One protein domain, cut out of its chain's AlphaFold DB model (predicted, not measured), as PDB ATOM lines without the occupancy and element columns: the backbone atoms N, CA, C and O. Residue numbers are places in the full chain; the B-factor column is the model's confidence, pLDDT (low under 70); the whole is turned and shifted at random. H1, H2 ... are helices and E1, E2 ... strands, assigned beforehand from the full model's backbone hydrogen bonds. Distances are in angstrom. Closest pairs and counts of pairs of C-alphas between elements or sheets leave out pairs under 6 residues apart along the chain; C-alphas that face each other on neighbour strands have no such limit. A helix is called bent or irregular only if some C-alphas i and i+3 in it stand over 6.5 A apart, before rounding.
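This is residues 7 to 130 of the 167 residues of the protein "SWIM-type domain-containing protein" of Leptotrichia hongkongensis (UniProt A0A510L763). The picture is a twisted wall of five antiparallel strands with one helix, H4, packed over one face; H1 lies over the edge strand E4 on that same face, and H2 packs on H4 without being on the sheet. The long helix H6 runs beside the strands near E1, while the short H3 and H5 only graze the sheet. The printed part has 124 residues, with six named helices and five named strands in the order H1 H2 E1 E2 E3 E4 H3 H4 H5 E5 H6, and the sheet runs E4, E3, E2, E1, E5. The class is mixed, helices and strands. The whole is compact, with a radius of gyration of the C-alphas of 13.3 A, and rounded, spanning 34 by 30 by 22 A.

Find C-alpha 7 at (29.623, -8.576, 2.424); from there H1 runs over residues 7 to 13. After a tight link, H2 takes residues 16 to 27 and is 16.5 A long from first to last C-alpha. Next, look for four strands in a row: E1, residues 31 to 39, 24.7 A; E2, residues 42 to 50, 26.7 A; E3, residues 54 to 62, 26.9 A; and E4, residues 67 to 73, 18.6 A. H3 holds residues 76 to 79. Find C-alpha 87 at (27.865, -9.648, 14.164), where H4 begins; it runs to residue 98 and is 17.0 A long. H5 covers residues 100 to 105, and E5 covers residues 111 to 115, 14.1 A. H6 follows directly with residues 116 to 130, 20.0 A, and ends at C-alpha 130, (13.048, -12.644, 4.390). H6 is irregular: C-alphas 118 and 121 are 7.4 A apart.

Begin with the sheet, where E1 to E4 form a meander, each strand the antiparallel neighbour of the one before, by the hairpins E1 and E2, E2 and E3, E3 and E4. Between E1 and E2 look at N 44 and O 37, 2.8 A, within hydrogen-bond range; between E2 and E3 at N 47 and O 57, 2.8 A; between E3 and E4 at N 60 and O 70, 2.8 A. The edge strand E5 is antiparallel to E1, with N 36 and O 114 at 2.8 A. H1 and H4 lie on the same face, giving two layers, helices on one face of a sheet. H1 is over E4, at a height over the sheet of 9.0 A, and runs across the strands. H4 is the hub, touching three helices. It touches H2 at a steep tilt of 61 degrees, the closest C-alphas being those of Gly 22 and Lys 87, 4.0 A apart. It touches H1 at 37 degrees, only just a steep tilt, opposite ways, closest at the C-alphas of Ser 7 and Gly 93, 4.9 A. H4 and H5 only just touch, with 3 pairs of C-alphas within 8 A, only at the corner; the closest are those of Ala 96 and Ile 102, 6.1 A. H6, on the same face as H4, is over none of the strands; its closest C-alpha to E1 is that of Glu 116, 4.1 A from that of Thr 34. H3 and H4 are near each other. In H2 and H4 every O i to N i+4 pair is within hydrogen-bond range; in H1 it is 2 of 3, in H5 1 of 2 and in H6 9 of 11, while H3 is too short for such a pair.

The two C-alphas farthest apart are those of Asn 52 and Asp 109, 38.3 A. The printed part has no cut and no long link; H3 to H4, with 7 residues between them, is short, and the others are tight. The mean pLDDT of the printed part is 90.7, and residue 82 is the one printed residue under 70 in this model.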
ATOM      1  N   SER A   7      29.643  -7.354   1.614       88.25
ATOM      2  CA  SER A   7      29.623  -8.576   2.424       88.25
ATOM      3  C   SER A   7      30.694  -9.585   2.002       88.25
ATOM      4  O   SER A   7      31.289 -10.233   2.869       88.25
ATOM      5  N   LEU A   8      30.990  -9.703   0.703       89.38
ATOM      6  CA  LEU A   8      32.084 -10.548   0.220       89.38
ATOM      7  C   LEU A   8      33.444 -10.028   0.681       89.38
ATOM      8  O   LEU A   8      34.294 -10.830   1.070       89.38
ATOM      9  N   GLU A   9      33.642  -8.714   0.681       90.31
ATOM     10  CA  GLU A   9      34.892  -8.115   1.139       90.31
ATOM     11  C   GLU A   9      35.069  -8.249   2.656       90.31
ATOM     12  O   GLU A   9      36.113  -8.700   3.132       90.31
ATOM     13  N   LEU A  10      34.003  -8.010   3.423       89.38
ATOM     14  CA  LEU A  10      33.960  -8.290   4.860       89.38
ATOM     15  C   LEU A  10      34.317  -9.746   5.169       89.38
ATOM     16  O   LEU A  10      35.058 -10.021   6.113       89.38
ATOM     17  N   LYS A  11      33.834 -10.700   4.364       89.75
ATOM     18  CA  LYS A  11      34.120 -12.130   4.547       89.75
ATOM     19  C   LYS A  11      35.611 -12.466   4.436       89.75
ATOM     20  O   LYS A  11      36.038 -13.453   5.031       89.75
ATOM     21  N   LYS A  12      36.405 -11.675   3.704       89.69
ATOM     22  CA  LYS A  12      37.863 -11.866   3.596       89.69
ATOM     23  C   LYS A  12      38.600 -11.449   4.872       89.69
ATOM     24  O   LYS A  12      39.645 -12.018   5.176       89.69
ATOM     25  N   GLN A  13      38.062 -10.480   5.614       87.44
ATOM     26  CA  GLN A  13      38.718  -9.887   6.787       87.44
ATOM     27  C   GLN A  13      38.163 -10.411   8.125       87.44
ATOM     28  O   GLN A  13      38.864 -10.426   9.140       87.44
ATOM     29  N   ILE A  14      36.914 -10.881   8.136       87.75
ATOM     30  CA  ILE A  14      36.213 -11.367   9.328       87.75
ATOM     31  C   ILE A  14      36.348 -12.888   9.465       87.75
ATOM     32  O   ILE A  14      36.386 -13.631   8.487       87.75
ATOM     33  N   THR A  15      36.390 -13.389  10.704       88.50
ATOM     34  CA  THR A  15      36.445 -14.836  10.939       88.50
ATOM     35  C   THR A  15      35.157 -15.530  10.471       88.50
ATOM     36  O   THR A  15      34.061 -15.001  10.693       88.50
ATOM     37  N   PRO A  16      35.238 -16.759   9.923       89.44
ATOM     38  CA  PRO A  16      34.055 -17.490   9.460       89.44
ATOM     39  C   PRO A  16      32.964 -17.635  10.529       89.44
ATOM     40  O   PRO A  16      31.782 -17.527  10.226       89.44
ATOM     41  N   SER A  17      33.357 -17.821  11.792       90.56
ATOM     42  CA  SER A  17      32.430 -17.913  12.923       90.56
ATOM     43  C   SER A  17      31.612 -16.637  13.134       90.56
ATOM     44  O   SER A  17      30.398 -16.712  13.288       90.56
ATOM     45  N   ILE A  18      32.254 -15.464  13.114       91.38
ATOM     46  CA  ILE A  18      31.563 -14.177  13.271       91.38
ATOM     47  C   ILE A  18      30.675 -13.913  12.057       91.38
ATOM     48  O   ILE A  18      29.565 -13.415  12.223       91.38
ATOM     49  N   PHE A  19      31.132 -14.285  10.860       92.00
ATOM     50  CA  PHE A  19      30.344 -14.138   9.641       92.00
ATOM     51  C   PHE A  19      29.033 -14.935   9.708       92.00
ATOM     52  O   PHE A  19      27.973 -14.374   9.454       92.00
ATOM     53  N   VAL A  20      29.084 -16.203  10.132       92.44
ATOM     54  CA  VAL A  20      27.882 -17.042  10.316       92.44
ATOM     55  C   VAL A  20      26.942 -16.449  11.369       92.44
ATOM     56  O   VAL A  20      25.743 -16.345  11.135       92.44
ATOM     57  N   ILE A  21      27.470 -15.993  12.510       91.69
ATOM     58  CA  ILE A  21      26.647 -15.346  13.547       91.69
ATOM     59  C   ILE A  21      25.997 -14.062  13.006       91.69
ATOM     60  O   ILE A  21      24.838 -13.778  13.304       91.69
ATOM     61  N   GLY A  22      26.732 -13.281  12.214       92.06
ATOM     62  CA  GLY A  22      26.215 -12.098  11.535       92.06
ATOM     63  C   GLY A  22      25.110 -12.429  10.535       92.06
ATOM     64  O   GLY A  22      24.082 -11.764  10.531       92.06
ATOM     65  N   GLU A  23      25.264 -13.498   9.757       91.62
ATOM     66  CA  GLU A  23      24.233 -13.992   8.841       91.62
ATOM     67  C   GLU A  23      22.955 -14.401   9.589       91.62
ATOM     68  O   GLU A  23      21.842 -14.029   9.211       91.62
ATOM     69  N   GLU A  24      23.088 -15.131  10.698       90.50
ATOM     70  CA  GLU A  24      21.955 -15.472  11.562       90.50
ATOM     71  C   GLU A  24      21.271 -14.226  12.130       90.50
ATOM     72  O   GLU A  24      20.043 -14.180  12.235       90.50
ATOM     73  N   TYR A  25      22.057 -13.216  12.497       90.12
ATOM     74  CA  TYR A  25      21.558 -11.962  13.040       90.12
ATOM     75  C   TYR A  25      20.824 -11.133  11.976       90.12
ATOM     76  O   TYR A  25      19.705 -10.671  12.215       90.12
ATOM     77  N   TYR A  26      21.380 -11.054  10.766       90.19
ATOM     78  CA  TYR A  26      20.727 -10.493   9.588       90.19
ATOM     79  C   TYR A  26      19.378 -11.166   9.332       90.19
ATOM     80  O   TYR A  26      18.367 -10.479   9.179       90.19
ATOM     81  N   ASN A  27      19.309 -12.496   9.378       87.62
ATOM     82  CA  ASN A  27      18.072 -13.249   9.145       87.62
ATOM     83  C   ASN A  27      16.962 -12.979  10.177       87.62
ATOM     84  O   ASN A  27      15.792 -13.233   9.889       87.62
ATOM     85  N   LYS A  28      17.302 -12.449  11.359       85.81
ATOM     86  CA  LYS A  28      16.336 -12.050  12.396       85.81
ATOM     87  C   LYS A  28      15.815 -10.614  12.228       85.81
ATOM     88  O   LYS A  28      14.921 -10.227  12.970       85.81
ATOM     89  N   SER A  29      16.341  -9.842  11.269       79.19
ATOM     90  CA  SER A  29      15.939  -8.450  10.985       79.19
ATOM     91  C   SER A  29      15.995  -7.529  12.210       79.19
ATOM     92  O   SER A  29      15.093  -6.734  12.450       79.19
ATOM     93  N   LEU A  30      17.057  -7.650  13.006       79.38
ATOM     94  CA  LEU A  30      17.203  -6.942  14.283       79.38
ATOM     95  C   LEU A  30      17.882  -5.565  14.160       79.38
ATOM     96  O   LEU A  30      18.463  -5.073  15.131       79.38
ATOM     97  N   GLY A  31      17.838  -4.950  12.981       85.06
ATOM     98  CA  GLY A  31      18.342  -3.598  12.763       85.06
ATOM     99  C   GLY A  31      18.028  -3.051  11.385       85.06
ATOM    100  O   GLY A  31      17.515  -3.779  10.533       85.06
ATOM    101  N   ASN A  32      18.346  -1.772  11.211       91.44
ATOM    102  CA  ASN A  32      18.050  -0.966  10.031       91.44
ATOM    103  C   ASN A  32      19.284  -0.156   9.617       91.44
ATOM    104  O   ASN A  32      20.118   0.169  10.464       91.44
ATOM    105  N   ILE A  33      19.371   0.187   8.331       94.94
ATOM    106  CA  ILE A  33      20.286   1.229   7.851       94.94
ATOM    107  C   ILE A  33      19.652   2.573   8.197       94.94
ATOM    108  O   ILE A  33      18.454   2.759   7.970       94.94
ATOM    109  N   THR A  34      20.449   3.480   8.748       95.56
ATOM    110  CA  THR A  34      19.993   4.791   9.228       95.56
ATOM    111  C   THR A  34      20.665   5.954   8.521       95.56
ATOM    112  O   THR A  34      20.097   7.040   8.501       95.56
ATOM    113  N   ALA A  35      21.851   5.758   7.946       96.75
ATOM    114  CA  ALA A  35      22.500   6.797   7.163       96.75
ATOM    115  C   ALA A  35      23.475   6.230   6.130       96.75
ATOM    116  O   ALA A  35      24.005   5.122   6.277       96.75
ATOM    117  N   LEU A  36      23.730   7.039   5.108       97.00
ATOM    118  CA  LEU A  36      24.803   6.866   4.147       97.00
ATOM    119  C   LEU A  36      25.485   8.204   3.896       97.00
ATOM    120  O   LEU A  36      24.814   9.197   3.623       97.00
ATOM    121  N   PHE A  37      26.811   8.188   3.893       97.12
ATOM    122  CA  PHE A  37      27.641   9.312   3.486       97.12
ATOM    123  C   PHE A  37      28.607   8.837   2.414       97.12
ATOM    124  O   PHE A  37      29.361   7.905   2.667       97.12
ATOM    125  N   ALA A  38      28.601   9.463   1.246       96.50
ATOM    126  CA  ALA A  38      29.552   9.205   0.177       96.50
ATOM    127  C   ALA A  38      30.166  10.518  -0.296       96.50
ATOM    128  O   ALA A  38      29.438  11.476  -0.553       96.50
ATOM    129  N   ASP A  39      31.491  10.564  -0.404       95.12
ATOM    130  CA  ASP A  39      32.247  11.774  -0.761       95.12
ATOM    131  C   ASP A  39      33.039  11.647  -2.077       95.12
ATOM    132  O   ASP A  39      33.808  12.542  -2.431       95.12
ATOM    133  N   GLY A  40      32.840  10.549  -2.813       91.00
ATOM    134  CA  GLY A  40      33.537  10.226  -4.059       91.00
ATOM    135  C   GLY A  40      34.830   9.423  -3.864       91.00
ATOM    136  O   GLY A  40      35.352   8.861  -4.832       91.00
ATOM    137  N   ASN A  41      35.339   9.327  -2.630       94.31
ATOM    138  CA  ASN A  41      36.474   8.478  -2.258       94.31
ATOM    139  C   ASN A  41      36.035   7.330  -1.347       94.31
ATOM    140  O   ASN A  41      36.403   6.174  -1.573       94.31
ATOM    141  N   PHE A  42      35.239   7.646  -0.332       95.44
ATOM    142  CA  PHE A  42      34.749   6.711   0.665       95.44
ATOM    143  C   PHE A  42      33.239   6.786   0.775       95.44
ATOM    144  O   PHE A  42      32.614   7.816   0.532       95.44
ATOM    145  N   ILE A  43      32.674   5.666   1.199       95.81
ATOM    146  CA  ILE A  43      31.272   5.556   1.555       95.81
ATOM    147  C   ILE A  43      31.163   4.942   2.949       95.81
ATOM    148  O   ILE A  43      31.704   3.867   3.221       95.81
ATOM    149  N   THR A  44      30.470   5.652   3.829       97.38
ATOM    150  CA  THR A  44      30.193   5.259   5.207       97.38
ATOM    151  C   THR A  44      28.717   4.941   5.335       97.38
ATOM    152  O   THR A  44      27.868   5.807   5.132       97.38
ATOM    153  N   VAL A  45      28.408   3.695   5.682       97.06
ATOM    154  CA  VAL A  45      27.046   3.238   5.969       97.06
ATOM    155  C   VAL A  45      26.887   3.143   7.478       97.06
ATOM    156  O   VAL A  45      27.730   2.537   8.143       97.06
ATOM    157  N   GLU A  46      25.795   3.675   8.015       97.56
ATOM    158  CA  GLU A  46      25.437   3.543   9.427       97.56
ATOM    159  C   GLU A  46      24.173   2.706   9.606       97.56
ATOM    160  O   GLU A  46      23.248   2.740   8.790       97.56
ATOM    161  N   GLY A  47      24.126   1.961  10.705       95.94
ATOM    162  CA  GLY A  47      22.950   1.207  11.097       95.94
ATOM    163  C   GLY A  47      22.776   1.109  12.602       95.94
ATOM    164  O   GLY A  47      23.728   1.176  13.389       95.94
ATOM    165  N   GLU A  48      21.526   0.896  12.992       95.19
ATOM    166  CA  GLU A  48      21.115   0.760  14.382       95.19
ATOM    167  C   GLU A  48      20.454  -0.594  14.630       95.19
ATOM    168  O   GLU A  48      19.587  -1.050  13.879       95.19
ATOM    169  N   TYR A  49      20.857  -1.235  15.728       93.00
ATOM    170  CA  TYR A  49      20.406  -2.568  16.112       93.00
ATOM    171  C   TYR A  49      19.771  -2.542  17.496       93.00
ATOM    172  O   TYR A  49      20.394  -2.106  18.470       93.00
ATOM    173  N   LYS A  50      18.534  -3.035  17.595       84.81
ATOM    174  CA  LYS A  50      17.800  -3.132  18.863       84.81
ATOM    175  C   LYS A  50      17.979  -4.531  19.451       84.81
ATOM    176  O   LYS A  50      17.298  -5.472  19.052       84.81
ATOM    177  N   GLU A  51      18.915  -4.650  20.391       79.19
ATOM    178  CA  GLU A  51      19.084  -5.828  21.255       79.19
ATOM    179  C   GLU A  51      18.586  -5.507  22.675       79.19
ATOM    180  O   GLU A  51      17.570  -4.842  22.852       79.19
ATOM    181  N   ASN A  52      19.333  -5.934  23.698       78.38
ATOM    182  CA  ASN A  52      19.156  -5.497  25.082       78.38
ATOM    183  C   ASN A  52      19.424  -3.987  25.242       78.38
ATOM    184  O   ASN A  52      18.903  -3.360  26.158       78.38
ATOM    185  N   SER A  53      20.238  -3.410  24.354       83.06
ATOM    186  CA  SER A  53      20.514  -1.978  24.238       83.06
ATOM    187  C   SER A  53      20.578  -1.582  22.763       83.06
ATOM    188  O   SER A  53      20.819  -2.433  21.902       83.06
ATOM    189  N   LEU A  54      20.396  -0.291  22.470       89.81
ATOM    190  CA  LEU A  54      20.632   0.244  21.130       89.81
ATOM    191  C   LEU A  54      22.128   0.152  20.809       89.81
ATOM    192  O   LEU A  54      22.961   0.602  21.595       89.81
ATOM    193  N   CYS A  55      22.464  -0.452  19.675       93.62
ATOM    194  CA  CYS A  55      23.834  -0.562  19.192       93.62
ATOM    195  C   CYS A  55      23.974   0.173  17.867       93.62
ATOM    196  O   CYS A  55      23.363  -0.238  16.879       93.62
ATOM    197  N   LYS A  56      24.795   1.225  17.847       95.56
ATOM    198  CA  LYS A  56      25.163   1.920  16.616       95.56
ATOM    199  C   LYS A  56      26.378   1.251  16.003       95.56
ATOM    200  O   LYS A  56      27.302   0.837  16.710       95.56
ATOM    201  N   THR A  57      26.335   1.083  14.693       96.44
ATOM    202  CA  THR A  57      27.401   0.452  13.918       96.44
ATOM    203  C   THR A  57      27.606   1.246  12.646       96.44
ATOM    204  O   THR A  57      26.632   1.614  11.998       96.44
ATOM    205  N   SER A  58      28.859   1.460  12.273       97.00
ATOM    206  CA  SER A  58      29.227   2.038  10.989       97.00
ATOM    207  C   SER A  58      30.236   1.149  10.275       97.00
ATOM    208  O   SER A  58      31.037   0.454  10.909       97.00
ATOM    209  N   ILE A  59      30.176   1.155   8.948       96.44
ATOM    210  CA  ILE A  59      31.183   0.558   8.073       96.44
ATOM    211  C   ILE A  59      31.628   1.600   7.056       96.44
ATOM    212  O   ILE A  59      30.790   2.286   6.477       96.44
ATOM    213  N   THR A  60      32.931   1.676   6.828       96.31
ATOM    214  CA  THR A  60      33.544   2.540   5.821       96.31
ATOM    215  C   THR A  60      34.168   1.655   4.757       96.31
ATOM    216  O   THR A  60      34.956   0.750   5.065       96.31
ATOM    217  N   VAL A  61      33.830   1.910   3.499       94.56
ATOM    218  CA  VAL A  61      34.414   1.215   2.350       94.56
ATOM    219  C   VAL A  61      34.949   2.229   1.340       94.56
ATOM    220  O   VAL A  61      34.465   3.358   1.251       94.56
ATOM    221  N   GLU A  62      35.978   1.850   0.593       94.62
ATOM    222  CA  GLU A  62      36.474   2.638  -0.534       94.62
ATOM    223  C   GLU A  62      35.448   2.547  -1.663       94.62
ATOM    224  O   GLU A  62      35.015   1.459  -2.054       94.62
ATOM    225  N   GLN A  63      34.976   3.703  -2.125       93.00
ATOM    226  CA  GLN A  63      33.753   3.784  -2.914       93.00
ATOM    227  C   GLN A  63      33.920   3.138  -4.292       93.00
ATOM    228  O   GLN A  63      33.044   2.396  -4.733       93.00
ATOM    229  N   LYS A  64      35.052   3.364  -4.969       90.38
ATOM    230  CA  LYS A  64      35.279   2.934  -6.361       90.38
ATOM    231  C   LYS A  64      35.469   1.425  -6.517       90.38
ATOM    232  O   LYS A  64      35.044   0.843  -7.513       90.38
ATOM    233  N   LYS A  65      36.101   0.777  -5.551       88.50
ATOM    234  CA  LYS A  65      36.394  -0.658  -5.546       88.50
ATOM    235  C   LYS A  65      35.423  -1.433  -4.663       88.50
ATOM    236  O   LYS A  65      35.290  -2.638  -4.839       88.50
ATOM    237  N   GLY A  66      34.738  -0.765  -3.734       85.75
ATOM    238  CA  GLY A  66      33.939  -1.421  -2.699       85.75
ATOM    239  C   GLY A  66      34.802  -2.152  -1.666       85.75
ATOM    240  O   GLY A  66      34.340  -3.122  -1.067       85.75
ATOM    241  N   GLU A  67      36.061  -1.737  -1.484       90.88
ATOM    242  CA  GLU A  67      36.989  -2.381  -0.549       90.88
ATOM    243  C   GLU A  67      36.661  -1.985   0.898       90.88
ATOM    244  O   GLU A  67      36.590  -0.803   1.220       90.88
ATOM    245  N   PHE A  68      36.484  -2.956   1.796       91.44
ATOM    246  CA  PHE A  68      36.225  -2.693   3.209       91.44
ATOM    247  C   PHE A  68      37.474  -2.133   3.895       91.44
ATOM    248  O   PHE A  68      38.529  -2.772   3.882       91.44
ATOM    249  N   ILE A  69      37.333  -0.956   4.511       92.81
ATOM    250  CA  ILE A  69      38.433  -0.224   5.150       92.81
ATOM    251  C   ILE A  69      38.372  -0.391   6.662       92.81
ATOM    252  O   ILE A  69      39.311  -0.887   7.286       92.81
ATOM    253  N   GLU A  70      37.256   0.007   7.263       92.75
ATOM    254  CA  GLU A  70      37.087  -0.040   8.708       92.75
ATOM    255  C   GLU A  70      35.622  -0.139   9.111       92.75
ATOM    256  O   GLU A  70      34.700   0.050   8.318       92.75
ATOM    257  N   ALA A  71      35.414  -0.453  10.382       94.88
ATOM    258  CA  ALA A  71      34.108  -0.429  10.999       94.88
ATOM    259  C   ALA A  71      34.234   0.091  12.421       94.88
ATOM    260  O   ALA A  71      35.291  -0.038  13.039       94.88
ATOM    261  N   ASN A  72      33.130   0.588  12.960       95.12
ATOM    262  CA  ASN A  72      32.988   0.878  14.375       95.12
ATOM    263  C   ASN A  72      31.661   0.309  14.879       95.12
ATOM    264  O   ASN A  72      30.667   0.282  14.155       95.12
ATOM    265  N   CYS A  73      31.628  -0.166  16.120       94.62
ATOM    266  CA  CYS A  73      30.403  -0.672  16.724       94.62
ATOM    267  C   CYS A  73      30.407  -0.470  18.237       94.62
ATOM    268  O   CYS A  73      31.390  -0.754  18.925       94.62
ATOM    269  N   ASP A  74      29.259  -0.061  18.771       93.44
ATOM    270  CA  ASP A  74      29.088   0.167  20.203       93.44
ATOM    271  C   ASP A  74      29.010  -1.106  21.048       93.44
ATOM    272  O   ASP A  74      29.068  -1.024  22.284       93.44
ATOM    273  N   CYS A  75      28.888  -2.279  20.421       91.94
ATOM    274  CA  CYS A  75      28.687  -3.518  21.153       91.94
ATOM    275  C   CYS A  75      29.935  -3.913  21.950       91.94
ATOM    276  O   CYS A  75      31.077  -3.748  21.517       91.94
ATOM    277  N   MET A  76      29.715  -4.503  23.127       88.94
ATOM    278  CA  MET A  76      30.805  -4.933  24.015       88.94
ATOM    279  C   MET A  76      31.763  -5.916  23.335       88.94
ATOM    280  O   MET A  76      32.961  -5.886  23.590       88.94
ATOM    281  N   PHE A  77      31.249  -6.772  22.446       88.56
ATOM    282  CA  PHE A  77      32.084  -7.704  21.691       88.56
ATOM    283  C   PHE A  77      33.078  -6.972  20.786       88.56
ATOM    284  O   PHE A  77      34.244  -7.349  20.746       88.56
ATOM    285  N   PHE A  78      32.632  -5.920  20.095       89.94
ATOM    286  CA  PHE A  78      33.492  -5.109  19.241       89.94
ATOM    287  C   PHE A  78      34.525  -4.347  20.071       89.94
ATOM    288  O   PHE A  78      35.713  -4.450  19.796       89.94
ATOM    289  N   LYS A  79      34.096  -3.675  21.147       87.56
ATOM    290  CA  LYS A  79      34.989  -2.929  22.056       87.56
ATOM    291  C   LYS A  79      36.095  -3.798  22.662       87.56
ATOM    292  O   LYS A  79      37.208  -3.327  22.876       87.56
ATOM    293  N   ASN A  80      35.807  -5.076  22.900       85.12
ATOM    294  CA  ASN A  80      36.768  -6.040  23.437       85.12
ATOM    295  C   ASN A  80      37.610  -6.742  22.352       85.12
ATOM    296  O   ASN A  80      38.494  -7.534  22.685       85.12
ATOM    297  N   ASN A  81      37.355  -6.484  21.067       78.62
ATOM    298  CA  ASN A  81      38.004  -7.142  19.937       78.62
ATOM    299  C   ASN A  81      38.827  -6.136  19.116       78.62
ATOM    300  O   ASN A  81      38.365  -5.061  18.764       78.62
ATOM    301  N   LYS A  82      40.056  -6.506  18.746       69.25
ATOM    302  CA  LYS A  82      40.983  -5.632  18.002       69.25
ATOM    303  C   LYS A  82      40.869  -5.744  16.474       69.25
ATOM    304  O   LYS A  82      41.756  -5.276  15.772       69.25
ATOM    305  N   LYS A  83      39.851  -6.436  15.949       76.88
ATOM    306  CA  LYS A  83      39.769  -6.841  14.529       76.88
ATOM    307  C   LYS A  83      38.617  -6.207  13.741       76.88
ATOM    308  O   LYS A  83      38.152  -6.831  12.793       76.88
ATOM    309  N   ASN A  84      38.103  -5.047  14.152       80.38
ATOM    310  CA  ASN A  84      37.002  -4.349  13.465       80.38
ATOM    311  C   ASN A  84      35.803  -5.253  13.111       80.38
ATOM    312  O   ASN A  84      35.160  -5.077  12.079       80.38
ATOM    313  N   CYS A  85      35.496  -6.255  13.940       86.12
ATOM    314  CA  CYS A  85      34.500  -7.258  13.585       86.12
ATOM    315  C   CYS A  85      33.592  -7.639  14.748       86.12
ATOM    316  O   CYS A  85      34.015  -7.960  15.861       86.12
ATOM    317  N   CYS A  86      32.302  -7.643  14.445       93.38
ATOM    318  CA  CYS A  86      31.243  -8.195  15.266       93.38
ATOM    319  C   CYS A  86      30.087  -8.604  14.342       93.38
ATOM    320  O   CYS A  86      30.094  -8.322  13.142       93.38
ATOM    321  N   LYS A  87      29.069  -9.250  14.908       93.12
ATOM    322  CA  LYS A  87      27.865  -9.648  14.164       93.12
ATOM    323  C   LYS A  87      27.132  -8.462  13.517       93.12
ATOM    324  O   LYS A  87      26.572  -8.626  12.437       93.12
ATOM    325  N   HIS A  88      27.159  -7.278  14.140       95.00
ATOM    326  CA  HIS A  88      26.500  -6.073  13.621       95.00
ATOM    327  C   HIS A  88      27.172  -5.557  12.356       95.00
ATOM    328  O   HIS A  88      26.479  -5.277  11.391       95.00
ATOM    329  N   VAL A  89      28.507  -5.535  12.320       95.12
ATOM    330  CA  VAL A  89      29.286  -5.143  11.132       95.12
ATOM    331  C   VAL A  89      28.955  -6.041   9.940       95.12
ATOM    332  O   VAL A  89      28.660  -5.553   8.853       95.12
ATOM    333  N   VAL A  90      28.928  -7.359  10.158       94.19
ATOM    334  CA  VAL A  90      28.547  -8.329   9.118       94.19
ATOM    335  C   VAL A  90      27.112  -8.089   8.650       94.19
ATOM    336  O   VAL A  90      26.845  -8.063   7.451       94.19
ATOM    337  N   THR A  91      26.194  -7.883   9.596       94.25
ATOM    338  CA  THR A  91      24.784  -7.620   9.291       94.25
ATOM    339  C   THR A  91      24.624  -6.347   8.466       94.25
ATOM    340  O   THR A  91      23.871  -6.355   7.496       94.25
ATOM    341  N   LEU A  92      25.339  -5.275   8.817       95.44
ATOM    342  CA  LEU A  92      25.285  -3.998   8.113       95.44
ATOM    343  C   LEU A  92      25.774  -4.141   6.675       95.44
ATOM    344  O   LEU A  92      25.100  -3.679   5.764       95.44
ATOM    345  N   GLY A  93      26.883  -4.854   6.462       94.19
ATOM    346  CA  GLY A  93      27.391  -5.118   5.116       94.19
ATOM    347  C   GLY A  93      26.419  -5.919   4.250       94.19
ATOM    348  O   GLY A  93      26.226  -5.596   3.083       94.19
ATOM    349  N   MET A  94      25.746  -6.922   4.824       92.62
ATOM    350  CA  MET A  94      24.695  -7.660   4.111       92.62
ATOM    351  C   MET A  94      23.500  -6.766   3.771       92.62
ATOM    352  O   MET A  94      22.976  -6.836   2.665       92.62
ATOM    353  N   MET A  95      23.061  -5.911   4.698       92.31
ATOM    354  CA  MET A  95      21.980  -4.956   4.432       92.31
ATOM    355  C   MET A  95      22.367  -3.955   3.344       92.31
ATOM    356  O   MET A  95      21.549  -3.663   2.474       92.31
ATOM    357  N   ALA A  96      23.610  -3.472   3.372       93.00
ATOM    358  CA  ALA A  96      24.141  -2.526   2.405       93.00
ATOM    359  C   ALA A  96      24.134  -3.099   0.980       93.00
ATOM    360  O   ALA A  96      23.655  -2.437   0.063       93.00
ATOM    361  N   ASP A  97      24.542  -4.362   0.814       91.56
ATOM    362  CA  ASP A  97      24.499  -5.067  -0.476       91.56
ATOM    363  C   ASP A  97      23.077  -5.225  -1.046       91.56
ATOM    364  O   ASP A  97      22.899  -5.380  -2.253       91.56
ATOM    365  N   HIS A  98      22.053  -5.197  -0.190       90.00
ATOM    366  CA  HIS A  98      20.651  -5.289  -0.602       90.00
ATOM    367  C   HIS A  98      19.966  -3.930  -0.781       90.00
ATOM    368  O   HIS A  98      18.825  -3.893  -1.247       90.00
ATOM    369  N   SER A  99      20.627  -2.827  -0.429       91.50
ATOM    370  CA  SER A  99      20.095  -1.486  -0.643       91.50
ATOM    371  C   SER A  99      20.398  -1.021  -2.065       91.50
ATOM    372  O   SER A  99      21.554  -0.951  -2.497       91.50
ATOM    373  N   GLU A 100      19.346  -0.656  -2.798       91.00
ATOM    374  CA  GLU A 100      19.472  -0.102  -4.150       91.00
ATOM    375  C   GLU A 100      20.199   1.241  -4.113       91.00
ATOM    376  O   GLU A 100      20.964   1.566  -5.022       91.00
ATOM    377  N   LYS A 101      19.964   2.009  -3.047       92.25
ATOM    378  CA  LYS A 101      20.577   3.310  -2.802       92.25
ATOM    379  C   LYS A 101      22.094   3.199  -2.661       92.25
ATOM    380  O   LYS A 101      22.822   3.883  -3.369       92.25
ATOM    381  N   ILE A 102      22.571   2.265  -1.841       93.00
ATOM    382  CA  ILE A 102      24.010   2.036  -1.641       93.00
ATOM    383  C   ILE A 102      24.658   1.436  -2.897       93.00
ATOM    384  O   ILE A 102      25.718   1.881  -3.332       93.00
ATOM    385  N   SER A 103      23.986   0.482  -3.546       90.25
ATOM    386  CA  SER A 103      24.490  -0.184  -4.759       90.25
ATOM    387  C   SER A 103      24.717   0.756  -5.951       90.25
ATOM    388  O   SER A 103      25.469   0.416  -6.869       90.25
ATOM    389  N   LYS A 104      24.045   1.916  -5.982       91.44
ATOM    390  CA  LYS A 104      24.244   2.941  -7.018       91.44
ATOM    391  C   LYS A 104      25.549   3.708  -6.834       91.44
ATOM    392  O   LYS A 104      26.193   4.012  -7.828       91.44
ATOM    393  N   VAL A 105      25.922   3.960  -5.583       91.94
ATOM    394  CA  VAL A 105      27.075   4.788  -5.208       91.94
ATOM    395  C   VAL A 105      28.373   3.973  -5.181       91.94
ATOM    396  O   VAL A 105      29.452   4.480  -5.483       91.94
ATOM    397  N   ILE A 106      28.292   2.675  -4.871       90.94
ATOM    398  CA  ILE A 106      29.451   1.778  -4.969       90.94
ATOM    399  C   ILE A 106      29.884   1.633  -6.432       90.94
ATOM    400  O   ILE A 106      29.097   1.297  -7.320       90.94
ATOM    401  N   GLY A 107      31.181   1.796  -6.667       88.50
ATOM    402  CA  GLY A 107      31.796   1.738  -7.986       88.50
ATOM    403  C   GLY A 107      31.791   3.068  -8.736       88.50
ATOM    404  O   GLY A 107      32.209   3.089  -9.894       88.50
ATOM    405  N   THR A 108      31.320   4.151  -8.115       89.75
ATOM    406  CA  THR A 108      31.256   5.492  -8.715       89.75
ATOM    407  C   THR A 108      32.105   6.492  -7.923       89.75
ATOM    408  O   THR A 108      32.755   6.134  -6.942       89.75
ATOM    409  N   ASP A 109      32.147   7.737  -8.388       91.25
ATOM    410  CA  ASP A 109      32.681   8.910  -7.687       91.25
ATOM    411  C   ASP A 109      31.573   9.902  -7.290       91.25
ATOM    412  O   ASP A 109      31.838  11.074  -7.025       91.25
ATOM    413  N   GLU A 110      30.322   9.434  -7.248       91.88
ATOM    414  CA  GLU A 110      29.171  10.257  -6.886       91.88
ATOM    415  C   GLU A 110      29.179  10.575  -5.386       91.88
ATOM    416  O   GLU A 110      29.355   9.693  -4.545       91.88
ATOM    417  N   ILE A 111      28.971  11.848  -5.058       93.44
ATOM    418  CA  ILE A 111      28.809  12.331  -3.685       93.44
ATOM    419  C   ILE A 111      27.323  12.263  -3.339       93.44
ATOM    420  O   ILE A 111      26.504  12.796  -4.086       93.44
ATOM    421  N   GLU A 112      26.974  11.641  -2.215       94.88
ATOM    422  CA  GLU A 112      25.582  11.407  -1.814       94.88
ATOM    423  C   GLU A 112      25.449  11.377  -0.287       94.88
ATOM    424  O   GLU A 112      26.339  10.894   0.419       94.88
ATOM    425  N   MET A 113      24.325  11.867   0.237       95.69
ATOM    426  CA  MET A 113      24.023  11.816   1.668       95.69
ATOM    427  C   MET A 113      22.560  11.432   1.866       95.69
ATOM    428  O   MET A 113      21.666  12.160   1.447       95.69
ATOM    429  N   MET A 114      22.324  10.303   2.530       95.25
ATOM    430  CA  MET A 114      20.982   9.762   2.767       95.25
ATOM    431  C   MET A 114      20.783   9.440   4.245       95.25
ATOM    432  O   MET A 114      21.723   9.033   4.930       95.25
ATOM    433  N   PHE A 115      19.551   9.580   4.723       95.31
ATOM    434  CA  PHE A 115      19.164   9.333   6.116       95.31
ATOM    435  C   PHE A 115      18.082   8.252   6.211       95.31
ATOM    436  O   PHE A 115      17.664   7.688   5.208       95.31
ATOM    437  N   GLU A 116      17.629   7.921   7.421       92.38
ATOM    438  CA  GLU A 116      16.737   6.780   7.676       92.38
ATOM    439  C   GLU A 116      15.470   6.788   6.804       92.38
ATOM    440  O   GLU A 116      15.092   5.739   6.277       92.38
ATOM    441  N   ASP A 117      14.870   7.963   6.588       92.88
ATOM    442  CA  ASP A 117      13.678   8.144   5.748       92.88
ATOM    443  C   ASP A 117      13.920   7.666   4.309       92.88
ATOM    444  O   ASP A 117      13.053   7.045   3.687       92.88
ATOM    445  N   ASP A 118      15.138   7.859   3.804       94.12
ATOM    446  CA  ASP A 118      15.544   7.377   2.494       94.12
ATOM    447  C   ASP A 118      15.596   5.839   2.473       94.12
ATOM    448  O   ASP A 118      15.297   5.222   1.456       94.12
ATOM    449  N   PHE A 119      15.886   5.153   3.574       93.56
ATOM    450  CA  PHE A 119      16.001   3.686   3.596       93.56
ATOM    451  C   PHE A 119      14.691   2.951   3.913       93.56
ATOM    452  O   PHE A 119      14.664   1.716   3.882       93.56
ATOM    453  N   GLU A 120      13.587   3.658   4.171       91.62
ATOM    454  CA  GLU A 120      12.337   3.043   4.637       91.62
ATOM    455  C   GLU A 120      11.789   1.989   3.650       91.62
ATOM    456  O   GLU A 120      11.356   0.901   4.047       91.62
ATOM    457  N   GLU A 121      11.837   2.273   2.344       89.38
ATOM    458  CA  GLU A 121      11.383   1.337   1.308       89.38
ATOM    459  C   GLU A 121      12.292   0.112   1.167       89.38
ATOM    460  O   GLU A 121      11.792  -1.013   1.059       89.38
ATOM    461  N   ASP A 122      13.611   0.308   1.196       87.19
ATOM    462  CA  ASP A 122      14.593  -0.777   1.111       87.19
ATOM    463  C   ASP A 122      14.446  -1.714   2.319       87.19
ATOM    464  O   ASP A 122      14.353  -2.934   2.157       87.19
ATOM    465  N   ASN A 123      14.269  -1.153   3.519       86.31
ATOM    466  CA  ASN A 123      14.002  -1.908   4.742       86.31
ATOM    467  C   ASN A 123      12.710  -2.746   4.620       86.31
ATOM    468  O   ASN A 123      12.698  -3.940   4.948       86.31
ATOM    469  N   LYS A 124      11.629  -2.175   4.062       89.38
ATOM    470  CA  LYS A 124      10.373  -2.902   3.783       89.38
ATOM    471  C   LYS A 124      10.568  -4.029   2.761       89.38
ATOM    472  O   LYS A 124       9.994  -5.112   2.929       89.38
ATOM    473  N   LYS A 125      11.352  -3.809   1.698       87.31
ATOM    474  CA  LYS A 125      11.665  -4.832   0.678       87.31
ATOM    475  C   LYS A 125      12.456  -5.990   1.288       87.31
ATOM    476  O   LYS A 125      12.056  -7.144   1.122       87.31
ATOM    477  N   ILE A 126      13.508  -5.692   2.050       84.50
ATOM    478  CA  ILE A 126      14.346  -6.688   2.737       84.50
ATOM    479  C   ILE A 126      13.499  -7.537   3.693       84.50
ATOM    480  O   ILE A 126      13.592  -8.768   3.682       84.50
ATOM    481  N   ALA A 127      12.606  -6.912   4.469       84.94
ATOM    482  CA  ALA A 127      11.698  -7.629   5.363       84.94
ATOM    483  C   ALA A 127      10.775  -8.609   4.607       84.94
ATOM    484  O   ALA A 127      10.610  -9.758   5.028       84.94
ATOM    485  N   LYS A 128      10.215  -8.197   3.461       84.31
ATOM    486  CA  LYS A 128       9.355  -9.053   2.620       84.31
ATOM    487  C   LYS A 128      10.112 -10.228   1.999       84.31
ATOM    488  O   LYS A 128       9.565 -11.330   1.942       84.31
ATOM    489  N   ILE A 129      11.342 -10.013   1.527       81.06
ATOM    490  CA  ILE A 129      12.192 -11.083   0.975       81.06
ATOM    491  C   ILE A 129      12.433 -12.149   2.050       81.06
ATOM    492  O   ILE A 129      12.170 -13.329   1.816       81.06
ATOM    493  N   LYS A 130      12.797 -11.730   3.266       76.06
ATOM    494  CA  LYS A 130      13.048 -12.644   4.390       76.06
ATOM    495  C   LYS A 130      11.812 -13.428   4.827       76.06
ATOM    496  O   LYS A 130      11.920 -14.623   5.094       76.06
TER     497      LYS A 130